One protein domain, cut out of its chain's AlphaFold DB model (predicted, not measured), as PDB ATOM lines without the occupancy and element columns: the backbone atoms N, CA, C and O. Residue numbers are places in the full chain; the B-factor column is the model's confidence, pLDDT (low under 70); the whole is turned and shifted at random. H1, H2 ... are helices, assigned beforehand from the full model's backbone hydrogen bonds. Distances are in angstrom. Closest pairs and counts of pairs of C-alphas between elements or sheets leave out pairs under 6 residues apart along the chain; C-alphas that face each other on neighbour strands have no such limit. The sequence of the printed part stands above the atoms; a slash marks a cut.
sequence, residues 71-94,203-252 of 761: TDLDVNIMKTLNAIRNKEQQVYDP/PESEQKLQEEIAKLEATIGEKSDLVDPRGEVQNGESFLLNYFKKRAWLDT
ATOM      1  N   THR A  71     225.671 245.850 176.336       78.25
ATOM      2  CA  THR A  71     226.797 244.965 175.971       78.25
ATOM      3  C   THR A  71     226.399 243.888 174.976       78.25
ATOM      4  O   THR A  71     227.234 243.494 174.170       78.25
ATOM      5  N   ASP A  72     225.157 243.402 174.989       81.44
ATOM      6  CA  ASP A  72     224.736 242.360 174.050       81.44
ATOM      7  C   ASP A  72     224.598 242.883 172.609       81.44
ATOM      8  O   ASP A  72     224.886 242.140 171.664       81.44
ATOM      9  N   LEU A  73     224.288 244.176 172.422       82.56
ATOM     10  CA  LEU A  73     224.428 244.835 171.122       82.56
ATOM     11  C   LEU A  73     225.903 244.859 170.684       82.56
ATOM     12  O   LEU A  73     226.213 244.378 169.592       82.56
ATOM     13  N   ASP A  74     226.817 245.332 171.543       83.31
ATOM     14  CA  ASP A  74     228.266 245.362 171.264       83.31
ATOM     15  C   ASP A  74     228.817 243.958 170.933       83.31
ATOM     16  O   ASP A  74     229.569 243.772 169.974       83.31
ATOM     17  N   VAL A  75     228.397 242.933 171.681       85.69
ATOM     18  CA  VAL A  75     228.746 241.523 171.451       85.69
ATOM     19  C   VAL A  75     228.253 241.051 170.081       85.69
ATOM     20  O   VAL A  75     228.989 240.370 169.364       85.69
ATOM     21  N   ASN A  76     227.025 241.399 169.690       86.88
ATOM     22  CA  ASN A  76     226.478 241.013 168.390       86.88
ATOM     23  C   ASN A  76     227.170 241.757 167.237       86.88
ATOM     24  O   ASN A  76     227.530 241.115 166.248       86.88
ATOM     25  N   ILE A  77     227.488 243.048 167.396       87.44
ATOM     26  CA  ILE A  77     228.333 243.808 166.459       87.44
ATOM     27  C   ILE A  77     229.672 243.083 166.245       87.44
ATOM     28  O   ILE A  77     230.022 242.778 165.101       87.44
ATOM     29  N   MET A  78     230.387 242.710 167.311       85.62
ATOM     30  CA  MET A  78     231.694 242.050 167.178       85.62
ATOM     31  C   MET A  78     231.611 240.653 166.538       85.62
ATOM     32  O   MET A  78     232.463 240.319 165.708       85.62
ATOM     33  N   LYS A  79     230.550 239.874 166.806       85.88
ATOM     34  CA  LYS A  79     230.275 238.620 166.074       85.88
ATOM     35  C   LYS A  79     230.085 238.865 164.573       85.88
ATOM     36  O   LYS A  79     230.654 238.127 163.767       85.88
ATOM     37  N   THR A  80     229.324 239.895 164.174       86.62
ATOM     38  CA  THR A  80     229.140 240.207 162.740       86.62
ATOM     39  C   THR A  80     230.455 240.572 162.066       86.62
ATOM     40  O   THR A  80     230.733 240.084 160.971       86.62
ATOM     41  N   LEU A  81     231.308 241.357 162.734       85.19
ATOM     42  CA  LEU A  81     232.613 241.749 162.206       85.19
ATOM     43  C   LEU A  81     233.538 240.536 162.022       85.19
ATOM     44  O   LEU A  81     234.191 240.440 160.981       85.19
ATOM     45  N   ASN A  82     233.536 239.578 162.957       83.94
ATOM     46  CA  ASN A  82     234.247 238.302 162.798       83.94
ATOM     47  C   ASN A  82     233.729 237.515 161.578       83.94
ATOM     48  O   ASN A  82     234.519 237.154 160.703       83.94
ATOM     49  N   ALA A  83     232.412 237.319 161.458       85.38
ATOM     50  CA  ALA A  83     231.815 236.568 160.350       85.38
ATOM     51  C   ALA A  83     232.065 237.225 158.973       85.38
ATOM     52  O   ALA A  83     232.384 236.537 157.996       85.38
ATOM     53  N   ILE A  84     231.991 238.563 158.893       85.69
ATOM     54  CA  ILE A  84     232.313 239.355 157.691       85.69
ATOM     55  C   ILE A  84     233.791 239.180 157.314       85.69
ATOM     56  O   ILE A  84     234.110 238.919 156.151       85.69
ATOM     57  N   ARG A  85     234.703 239.292 158.290       81.50
ATOM     58  CA  ARG A  85     236.156 239.190 158.081       81.50
ATOM     59  C   ARG A  85     236.578 237.788 157.631       81.50
ATOM     60  O   ARG A  85     237.386 237.659 156.709       81.50
ATOM     61  N   ASN A  86     235.961 236.758 158.208       83.44
ATOM     62  CA  ASN A  86     236.128 235.354 157.825       83.44
ATOM     63  C   ASN A  86     235.437 234.993 156.494       83.44
ATOM     64  O   ASN A  86     235.731 233.942 155.920       83.44
ATOM     65  N   LYS A  87     234.550 235.863 155.980       81.88
ATOM     66  CA  LYS A  87     233.717 235.655 154.778       81.88
ATOM     67  C   LYS A  87     232.843 234.405 154.885       81.88
ATOM     68  O   LYS A  87     232.738 233.607 153.949       81.88
ATOM     69  N   GLU A  88     232.234 234.232 156.051       84.69
ATOM     70  CA  GLU A  88     231.356 233.107 156.344       84.69
ATOM     71  C   GLU A  88     230.084 233.175 155.489       84.69
ATOM     72  O   GLU A  88     229.497 234.238 155.301       84.69
ATOM     73  N   GLN A  89     229.657 232.029 154.947       81.94
ATOM     74  CA  GLN A  89     228.575 231.972 153.950       81.94
ATOM     75  C   GLN A  89     227.251 232.539 154.483       81.94
ATOM     76  O   GLN A  89     226.528 233.181 153.730       81.94
ATOM     77  N   GLN A  90     227.019 232.396 155.792       80.94
ATOM     78  CA  GLN A  90     225.864 232.942 156.505       80.94
ATOM     79  C   GLN A  90     225.707 234.458 156.312       80.94
ATOM     80  O   GLN A  90     224.595 234.922 156.125       80.94
ATOM     81  N   VAL A  91     226.796 235.234 156.247       83.38
ATOM     82  CA  VAL A  91     226.735 236.700 156.042       83.38
ATOM     83  C   VAL A  91     226.088 237.081 154.701       83.38
ATOM     84  O   VAL A  91     225.589 238.193 154.541       83.38
ATOM     85  N   TYR A  92     226.078 236.161 153.733       82.75
ATOM     86  CA  TYR A  92     225.491 236.359 152.408       82.75
ATOM     87  C   TYR A  92     224.105 235.707 152.246       82.75
ATOM     88  O   TYR A  92     223.487 235.876 151.192       82.75
ATOM     89  N   ASP A  93     223.601 234.992 153.259       86.88
ATOM     90  CA  ASP A  93     222.273 234.380 153.247       86.88
ATOM     91  C   ASP A  93     221.215 235.392 153.745       86.88
ATOM     92  O   ASP A  93     221.195 235.737 154.927       86.88
ATOM     93  N   PRO A  94     220.252 235.838 152.910       83.56
ATOM     94  CA  PRO A  94     219.261 236.855 153.294       83.56
ATOM     95  C   PRO A  94     218.210 236.365 154.313       83.56
ATOM     96  O   PRO A  94     217.221 237.050 154.565       83.56
ATOM     97  N   PRO A 203     228.301 240.293 183.895       69.81
ATOM     98  CA  PRO A 203     229.718 239.957 183.773       69.81
ATOM     99  C   PRO A 203     229.960 238.825 182.761       69.81
ATOM    100  O   PRO A 203     231.089 238.634 182.312       69.81
ATOM    101  N   GLU A 204     228.917 238.083 182.372       76.81
ATOM    102  CA  GLU A 204     228.957 237.099 181.288       76.81
ATOM    103  C   GLU A 204     228.925 237.744 179.883       76.81
ATOM    104  O   GLU A 204     229.549 237.213 178.963       76.81
ATOM    105  N   SER A 205     228.245 238.886 179.690       73.81
ATOM    106  CA  SER A 205     228.232 239.609 178.404       73.81
ATOM    107  C   SER A 205     229.531 240.396 178.187       73.81
ATOM    108  O   SER A 205     230.121 240.295 177.109       73.81
ATOM    109  N   GLU A 206     230.072 241.052 179.226       76.81
ATOM    110  CA  GLU A 206     231.408 241.677 179.170       76.81
ATOM    111  C   GLU A 206     232.512 240.640 178.846       76.81
ATOM    112  O   GLU A 206     233.407 240.918 178.043       76.81
ATOM    113  N   GLN A 207     232.434 239.412 179.382       82.00
ATOM    114  CA  GLN A 207     233.368 238.323 179.041       82.00
ATOM    115  C   GLN A 207     233.235 237.860 177.581       82.00
ATOM    116  O   GLN A 207     234.245 237.741 176.883       82.00
ATOM    117  N   LYS A 208     232.008 237.657 177.078       82.75
ATOM    118  CA  LYS A 208     231.764 237.316 175.659       82.75
ATOM    119  C   LYS A 208     232.297 238.401 174.719       82.75
ATOM    120  O   LYS A 208     232.870 238.072 173.680       82.75
ATOM    121  N   LEU A 209     232.160 239.676 175.090       82.44
ATOM    122  CA  LEU A 209     232.693 240.803 174.321       82.44
ATOM    123  C   LEU A 209     234.222 240.742 174.236       82.44
ATOM    124  O   LEU A 209     234.784 240.861 173.148       82.44
ATOM    125  N   GLN A 210     234.897 240.485 175.360       82.94
ATOM    126  CA  GLN A 210     236.354 240.324 175.399       82.94
ATOM    127  C   GLN A 210     236.837 239.114 174.581       82.94
ATOM    128  O   GLN A 210     237.855 239.216 173.896       82.94
ATOM    129  N   GLU A 211     236.102 237.995 174.576       85.38
ATOM    130  CA  GLU A 211     236.425 236.854 173.713       85.38
ATOM    131  C   GLU A 211     236.282 237.169 172.214       85.38
ATOM    132  O   GLU A 211     237.126 236.749 171.422       85.38
ATOM    133  N   GLU A 212     235.230 237.880 171.796       82.00
ATOM    134  CA  GLU A 212     235.048 238.278 170.390       82.00
ATOM    135  C   GLU A 212     236.065 239.344 169.950       82.00
ATOM    136  O   GLU A 212     236.601 239.247 168.842       82.00
ATOM    137  N   ILE A 213     236.434 240.279 170.838       83.56
ATOM    138  CA  ILE A 213     237.566 241.202 170.640       83.56
ATOM    139  C   ILE A 213     238.870 240.418 170.441       83.56
ATOM    140  O   ILE A 213     239.609 240.711 169.505       83.56
ATOM    141  N   ALA A 214     239.151 239.398 171.258       84.06
ATOM    142  CA  ALA A 214     240.367 238.591 171.123       84.06
ATOM    143  C   ALA A 214     240.397 237.765 169.818       84.06
ATOM    144  O   ALA A 214     241.461 237.591 169.219       84.06
ATOM    145  N   LYS A 215     239.238 237.291 169.335       82.56
ATOM    146  CA  LYS A 215     239.094 236.636 168.018       82.56
ATOM    147  C   LYS A 215     239.332 237.627 166.866       82.56
ATOM    148  O   LYS A 215     240.023 237.282 165.903       82.56
ATOM    149  N   LEU A 216     238.851 238.869 166.991       77.06
ATOM    150  CA  LEU A 216     239.152 239.944 166.039       77.06
ATOM    151  C   LEU A 216     240.646 240.297 166.054       77.06
ATOM    152  O   LEU A 216     241.278 240.239 165.005       77.06
ATOM    153  N   GLU A 217     241.242 240.566 167.223       79.56
ATOM    154  CA  GLU A 217     242.685 240.823 167.387       79.56
ATOM    155  C   GLU A 217     243.532 239.710 166.726       79.56
ATOM    156  O   GLU A 217     244.462 240.006 165.977       79.56
ATOM    157  N   ALA A 218     243.162 238.433 166.892       78.94
ATOM    158  CA  ALA A 218     243.854 237.294 166.275       78.94
ATOM    159  C   ALA A 218     243.681 237.169 164.743       78.94
ATOM    160  O   ALA A 218     244.476 236.486 164.092       78.94
ATOM    161  N   THR A 219     242.669 237.811 164.150       69.94
ATOM    162  CA  THR A 219     242.454 237.869 162.690       69.94
ATOM    163  C   THR A 219     242.956 239.177 162.060       69.94
ATOM    164  O   THR A 219     242.887 239.343 160.833       69.94
ATOM    165  N   ILE A 220     243.522 240.095 162.856       72.06
ATOM    166  CA  ILE A 220     244.209 241.298 162.373       72.06
ATOM    167  C   ILE A 220     245.681 240.968 162.102       72.06
ATOM    168  O   ILE A 220     246.534 240.993 162.985       72.06
ATOM    169  N   GLY A 221     245.994 240.659 160.840       61.75
ATOM    170  CA  GLY A 221     247.383 240.589 160.382       61.75
ATOM    171  C   GLY A 221     248.069 241.960 160.439       61.75
ATOM    172  O   GLY A 221     247.405 242.989 160.376       61.75
ATOM    173  N   GLU A 222     249.406 241.981 160.480       58.59
ATOM    174  CA  GLU A 222     250.262 243.180 160.660       58.59
ATOM    175  C   GLU A 222     250.136 244.282 159.575       58.59
ATOM    176  O   GLU A 222     250.948 245.207 159.528       58.59
ATOM    177  N   LYS A 223     249.170 244.174 158.658       53.78
ATOM    178  CA  LYS A 223     248.890 245.123 157.577       53.78
ATOM    179  C   LYS A 223     247.383 245.250 157.388       53.78
ATOM    180  O   LYS A 223     246.777 244.430 156.702       53.78
ATOM    181  N   SER A 224     246.809 246.288 157.983       61.38
ATOM    182  CA  SER A 224     245.477 246.773 157.635       61.38
ATOM    183  C   SER A 224     245.550 247.569 156.334       61.38
ATOM    184  O   SER A 224     246.293 248.549 156.274       61.38
ATOM    185  N   ASP A 225     244.757 247.211 155.321       66.19
ATOM    186  CA  ASP A 225     244.622 248.028 154.100       66.19
ATOM    187  C   ASP A 225     243.883 249.360 154.382       66.19
ATOM    188  O   ASP A 225     243.936 250.297 153.583       66.19
ATOM    189  N   LEU A 226     243.222 249.467 155.544       69.12
ATOM    190  CA  LEU A 226     242.582 250.682 156.043       69.12
ATOM    191  C   LEU A 226     243.620 251.672 156.609       69.12
ATOM    192  O   LEU A 226     243.915 251.685 157.808       69.12
ATOM    193  N   VAL A 227     244.150 252.516 155.724       72.12
ATOM    194  CA  VAL A 227     244.957 253.697 156.068       72.12
ATOM    195  C   VAL A 227     244.042 254.916 156.199       72.12
ATOM    196  O   VAL A 227     243.187 255.150 155.347       72.12
ATOM    197  N   ASP A 228     244.234 255.704 157.255       73.56
ATOM    198  CA  ASP A 228     243.530 256.973 157.464       73.56
ATOM    199  C   ASP A 228     243.868 257.983 156.338       73.56
ATOM    200  O   ASP A 228     245.053 258.225 156.084       73.56
ATOM    201  N   PRO A 229     242.875 258.611 155.669       76.56
ATOM    202  CA  PRO A 229     243.116 259.589 154.603       76.56
ATOM    203  C   PRO A 229     243.876 260.850 155.053       76.56
ATOM    204  O   PRO A 229     244.390 261.571 154.195       76.56
ATOM    205  N   ARG A 230     243.966 261.133 156.361       76.00
ATOM    206  CA  ARG A 230     244.808 262.206 156.923       76.00
ATOM    207  C   ARG A 230     246.212 261.734 157.314       76.00
ATOM    208  O   ARG A 230     247.112 262.560 157.442       76.00
ATOM    209  N   GLY A 231     246.417 260.423 157.452       75.00
ATOM    210  CA  GLY A 231     247.688 259.817 157.854       75.00
ATOM    211  C   GLY A 231     248.061 260.032 159.326       75.00
ATOM    212  O   GLY A 231     249.228 259.856 159.681       75.00
ATOM    213  N   GLU A 232     247.104 260.411 160.175       75.69
ATOM    214  CA  GLU A 232     247.288 260.578 161.620       75.69
ATOM    215  C   GLU A 232     247.353 259.201 162.310       75.69
ATOM    216  O   GLU A 232     248.171 258.983 163.208       75.69
ATOM    217  N   VAL A 233     246.566 258.231 161.826       72.19
ATOM    218  CA  VAL A 233     246.568 256.832 162.290       72.19
ATOM    219  C   VAL A 233     247.282 255.910 161.291       72.19
ATOM    220  O   VAL A 233     246.859 255.756 160.147       72.19
ATOM    221  N   GLN A 234     248.340 255.219 161.740       67.56
ATOM    222  CA  GLN A 234     249.134 254.314 160.885       67.56
ATOM    223  C   GLN A 234     248.408 253.004 160.532       67.56
ATOM    224  O   GLN A 234     248.551 252.514 159.418       67.56
ATOM    225  N   ASN A 235     247.625 252.459 161.472       76.56
ATOM    226  CA  ASN A 235     246.877 251.204 161.331       76.56
ATOM    227  C   ASN A 235     245.411 251.436 161.742       76.56
ATOM    228  O   ASN A 235     245.088 251.332 162.932       76.56
ATOM    229  N   GLY A 236     244.527 251.759 160.791       78.69
ATOM    230  CA  GLY A 236     243.148 252.180 161.085       78.69
ATOM    231  C   GLY A 236     242.340 251.131 161.855       78.69
ATOM    232  O   GLY A 236     241.615 251.460 162.792       78.69
ATOM    233  N   GLU A 237     242.547 249.848 161.551       77.31
ATOM    234  CA  GLU A 237     241.892 248.739 162.261       77.31
ATOM    235  C   GLU A 237     242.281 248.657 163.752       77.31
ATOM    236  O   GLU A 237     241.448 248.317 164.589       77.31
ATOM    237  N   SER A 238     243.518 249.024 164.111       80.50
ATOM    238  CA  SER A 238     243.976 249.030 165.512       80.50
ATOM    239  C   SER A 238     243.387 250.188 166.324       80.50
ATOM    240  O   SER A 238     243.120 250.041 167.517       80.50
ATOM    241  N   PHE A 239     243.124 251.320 165.664       83.06
ATOM    242  CA  PHE A 239     242.402 252.439 166.262       83.06
ATOM    243  C   PHE A 239     240.937 252.065 166.499       83.06
ATOM    244  O   PHE A 239     240.444 252.272 167.602       83.06
ATOM    245  N   LEU A 240     240.275 251.436 165.520       81.81
ATOM    246  CA  LEU A 240     238.893 250.973 165.668       81.81
ATOM    247  C   LEU A 240     238.746 249.955 166.808       81.81
ATOM    248  O   LEU A 240     237.863 250.115 167.645       81.81
ATOM    249  N   LEU A 241     239.643 248.967 166.924       82.75
ATOM    250  CA  LEU A 241     239.637 248.049 168.071       82.75
ATOM    251  C   LEU A 241     239.772 248.783 169.414       82.75
ATOM    252  O   LEU A 241     239.044 248.472 170.351       82.75
ATOM    253  N   ASN A 242     240.666 249.770 169.512       84.62
ATOM    254  CA  ASN A 242     240.845 250.578 170.723       84.62
ATOM    255  C   ASN A 242     239.605 251.447 171.025       84.62
ATOM    256  O   ASN A 242     239.224 251.592 172.183       84.62
ATOM    257  N   TYR A 243     238.945 251.969 169.988       84.38
ATOM    258  CA  TYR A 243     237.714 252.757 170.076       84.38
ATOM    259  C   TYR A 243     236.550 251.928 170.647       84.38
ATOM    260  O   TYR A 243     235.935 252.349 171.625       84.38
ATOM    261  N   PHE A 244     236.330 250.710 170.132       82.31
ATOM    262  CA  PHE A 244     235.362 249.749 170.687       82.31
ATOM    263  C   PHE A 244     235.739 249.279 172.100       82.31
ATOM    264  O   PHE A 244     234.901 249.288 172.995       82.31
ATOM    265  N   LYS A 245     237.011 248.939 172.342       83.06
ATOM    266  CA  LYS A 245     237.506 248.461 173.649       83.06
ATOM    267  C   LYS A 245     237.390 249.501 174.768       83.06
ATOM    268  O   LYS A 245     237.305 249.123 175.933       83.06
ATOM    269  N   LYS A 246     237.382 250.791 174.420       82.12
ATOM    270  CA  LYS A 246     237.129 251.915 175.336       82.12
ATOM    271  C   LYS A 246     235.688 252.437 175.303       82.12
ATOM    272  O   LYS A 246     235.381 253.338 176.071       82.12
ATOM    273  N   ARG A 247     234.837 251.921 174.405       79.69
ATOM    274  CA  ARG A 247     233.497 252.452 174.085       79.69
ATOM    275  C   ARG A 247     233.506 253.976 173.879       79.69
ATOM    276  O   ARG A 247     232.615 254.665 174.354       79.69
ATOM    277  N   ALA A 248     234.519 254.514 173.192       75.44
ATOM    278  CA  ALA A 248     234.844 255.954 173.164       75.44
ATOM    279  C   ALA A 248     233.898 256.834 172.302       75.44
ATOM    280  O   ALA A 248     234.292 257.877 171.778       75.44
ATOM    281  N   TRP A 249     232.653 256.389 172.137       73.94
ATOM    282  CA  TRP A 249     231.479 257.195 171.793       73.94
ATOM    283  C   TRP A 249     230.675 257.604 173.040       73.94
ATOM    284  O   TRP A 249     229.915 258.563 172.981       73.94
ATOM    285  N   LEU A 250     230.851 256.901 174.166       66.44
ATOM    286  CA  LEU A 250     230.438 257.359 175.489       66.44
ATOM    287  C   LEU A 250     231.359 258.501 175.927       66.44
ATOM    288  O   LEU A 250     232.584 258.355 175.895       66.44
ATOM    289  N   ASP A 251     230.774 259.609 176.377       58.72
ATOM    290  CA  ASP A 251     231.520 260.735 176.937       58.72
ATOM    291  C   ASP A 251     232.004 260.419 178.363       58.72
ATOM    292  O   ASP A 251     231.364 260.740 179.366       58.72
ATOM    293  N   THR A 252     233.158 259.756 178.447       54.72
ATOM    294  CA  THR A 252     233.827 259.466 179.719       54.72
ATOM    295  C   THR A 252     234.504 260.693 180.343       54.72
ATOM    296  O   THR A 252     234.968 260.592 181.473       54.72
TER     297      THR A 252
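AT A GLANCE: This is residues 71 to 94 and 203 to 252 of the 761 residues of the protein "Protein KRI1" of Fistulifera solaris (UniProt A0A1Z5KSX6). Two long helices, H1 and H3, lie side by side and run the same way, and a shorter helix, H4, runs back the opposite way next to H3, more loosely set. The one-turn helix H2 sits by the last part of H1, and residues 220 to 235 make a wide loop from H3 to H4. The printed part has 74 residues with four named helices, in the order H1, H2, H3, H4, and no named strand; its class is all helix. It is only just compact, close to loose, with a radius of gyration of the C-alphas of 13.5 A, and it spans 35 by 35 by 23 A.

HOW THE PARTS SIT: Begin with H1, residues 71 to 86, which after a tight link touches H2, residues 89 to 92, with its residues 80 to 84 alone; their closest C-alphas are those of Ile 84 and Val 91, 6.4 A apart. Look next at H3, residues 203 to 219: it touches H1 at a shallow tilt of 21 degrees, running the same way, and the closest C-alphas, those of Val 75 and Leu 209, are 4.9 A apart. H4, residues 236 to 245, forms a helical hairpin with H3, opposite ways at a shallow tilt of 10 degrees. These two only just touch, with 3 pairs of C-alphas within 8 A, through residues 213 to 217 of H3 alone; the closest C-alphas are those of Ile 213 and Leu 241, at 7.6 A. H1 and H4 are apart, but only just, with a closest distance of 8.4 A. H2 is apart from H3 and from H4. In H1, H3 and H4 every pair of O of residue i and N of residue i+4 is within hydrogen-bond range; H2 is too short for such a pair.

IN THESE COORDINATES: Find C-alpha 71 at (226.797, 244.965, 175.971); from there H1 runs 22.6 A to C-alpha 86. H2, from residue 89 to 92, is 5.6 A long. After the cut, find C-alpha 203 at (229.718, 239.957, 183.773), where H3 begins and runs 24.7 A to C-alpha 219. H4 runs 14.3 A from C-alpha 236 to C-alpha 245 at (237.506, 248.461, 173.649).

THE WHOLE: The C-alphas farthest apart, those of Glu 204 and Arg 230, are 38.4 A from each other. Between residues 94 and 203 you meet the cut: residues 95 to 202 are not printed, and the C-alphas on either side are 32.4 A apart. The link from H3 to H4, 16 residues, is long. In this predicted model the mean pLDDT of the printed part is 78.1, and residues 203, 219, 221 to 226, 234 and 250 to 252 are under 70.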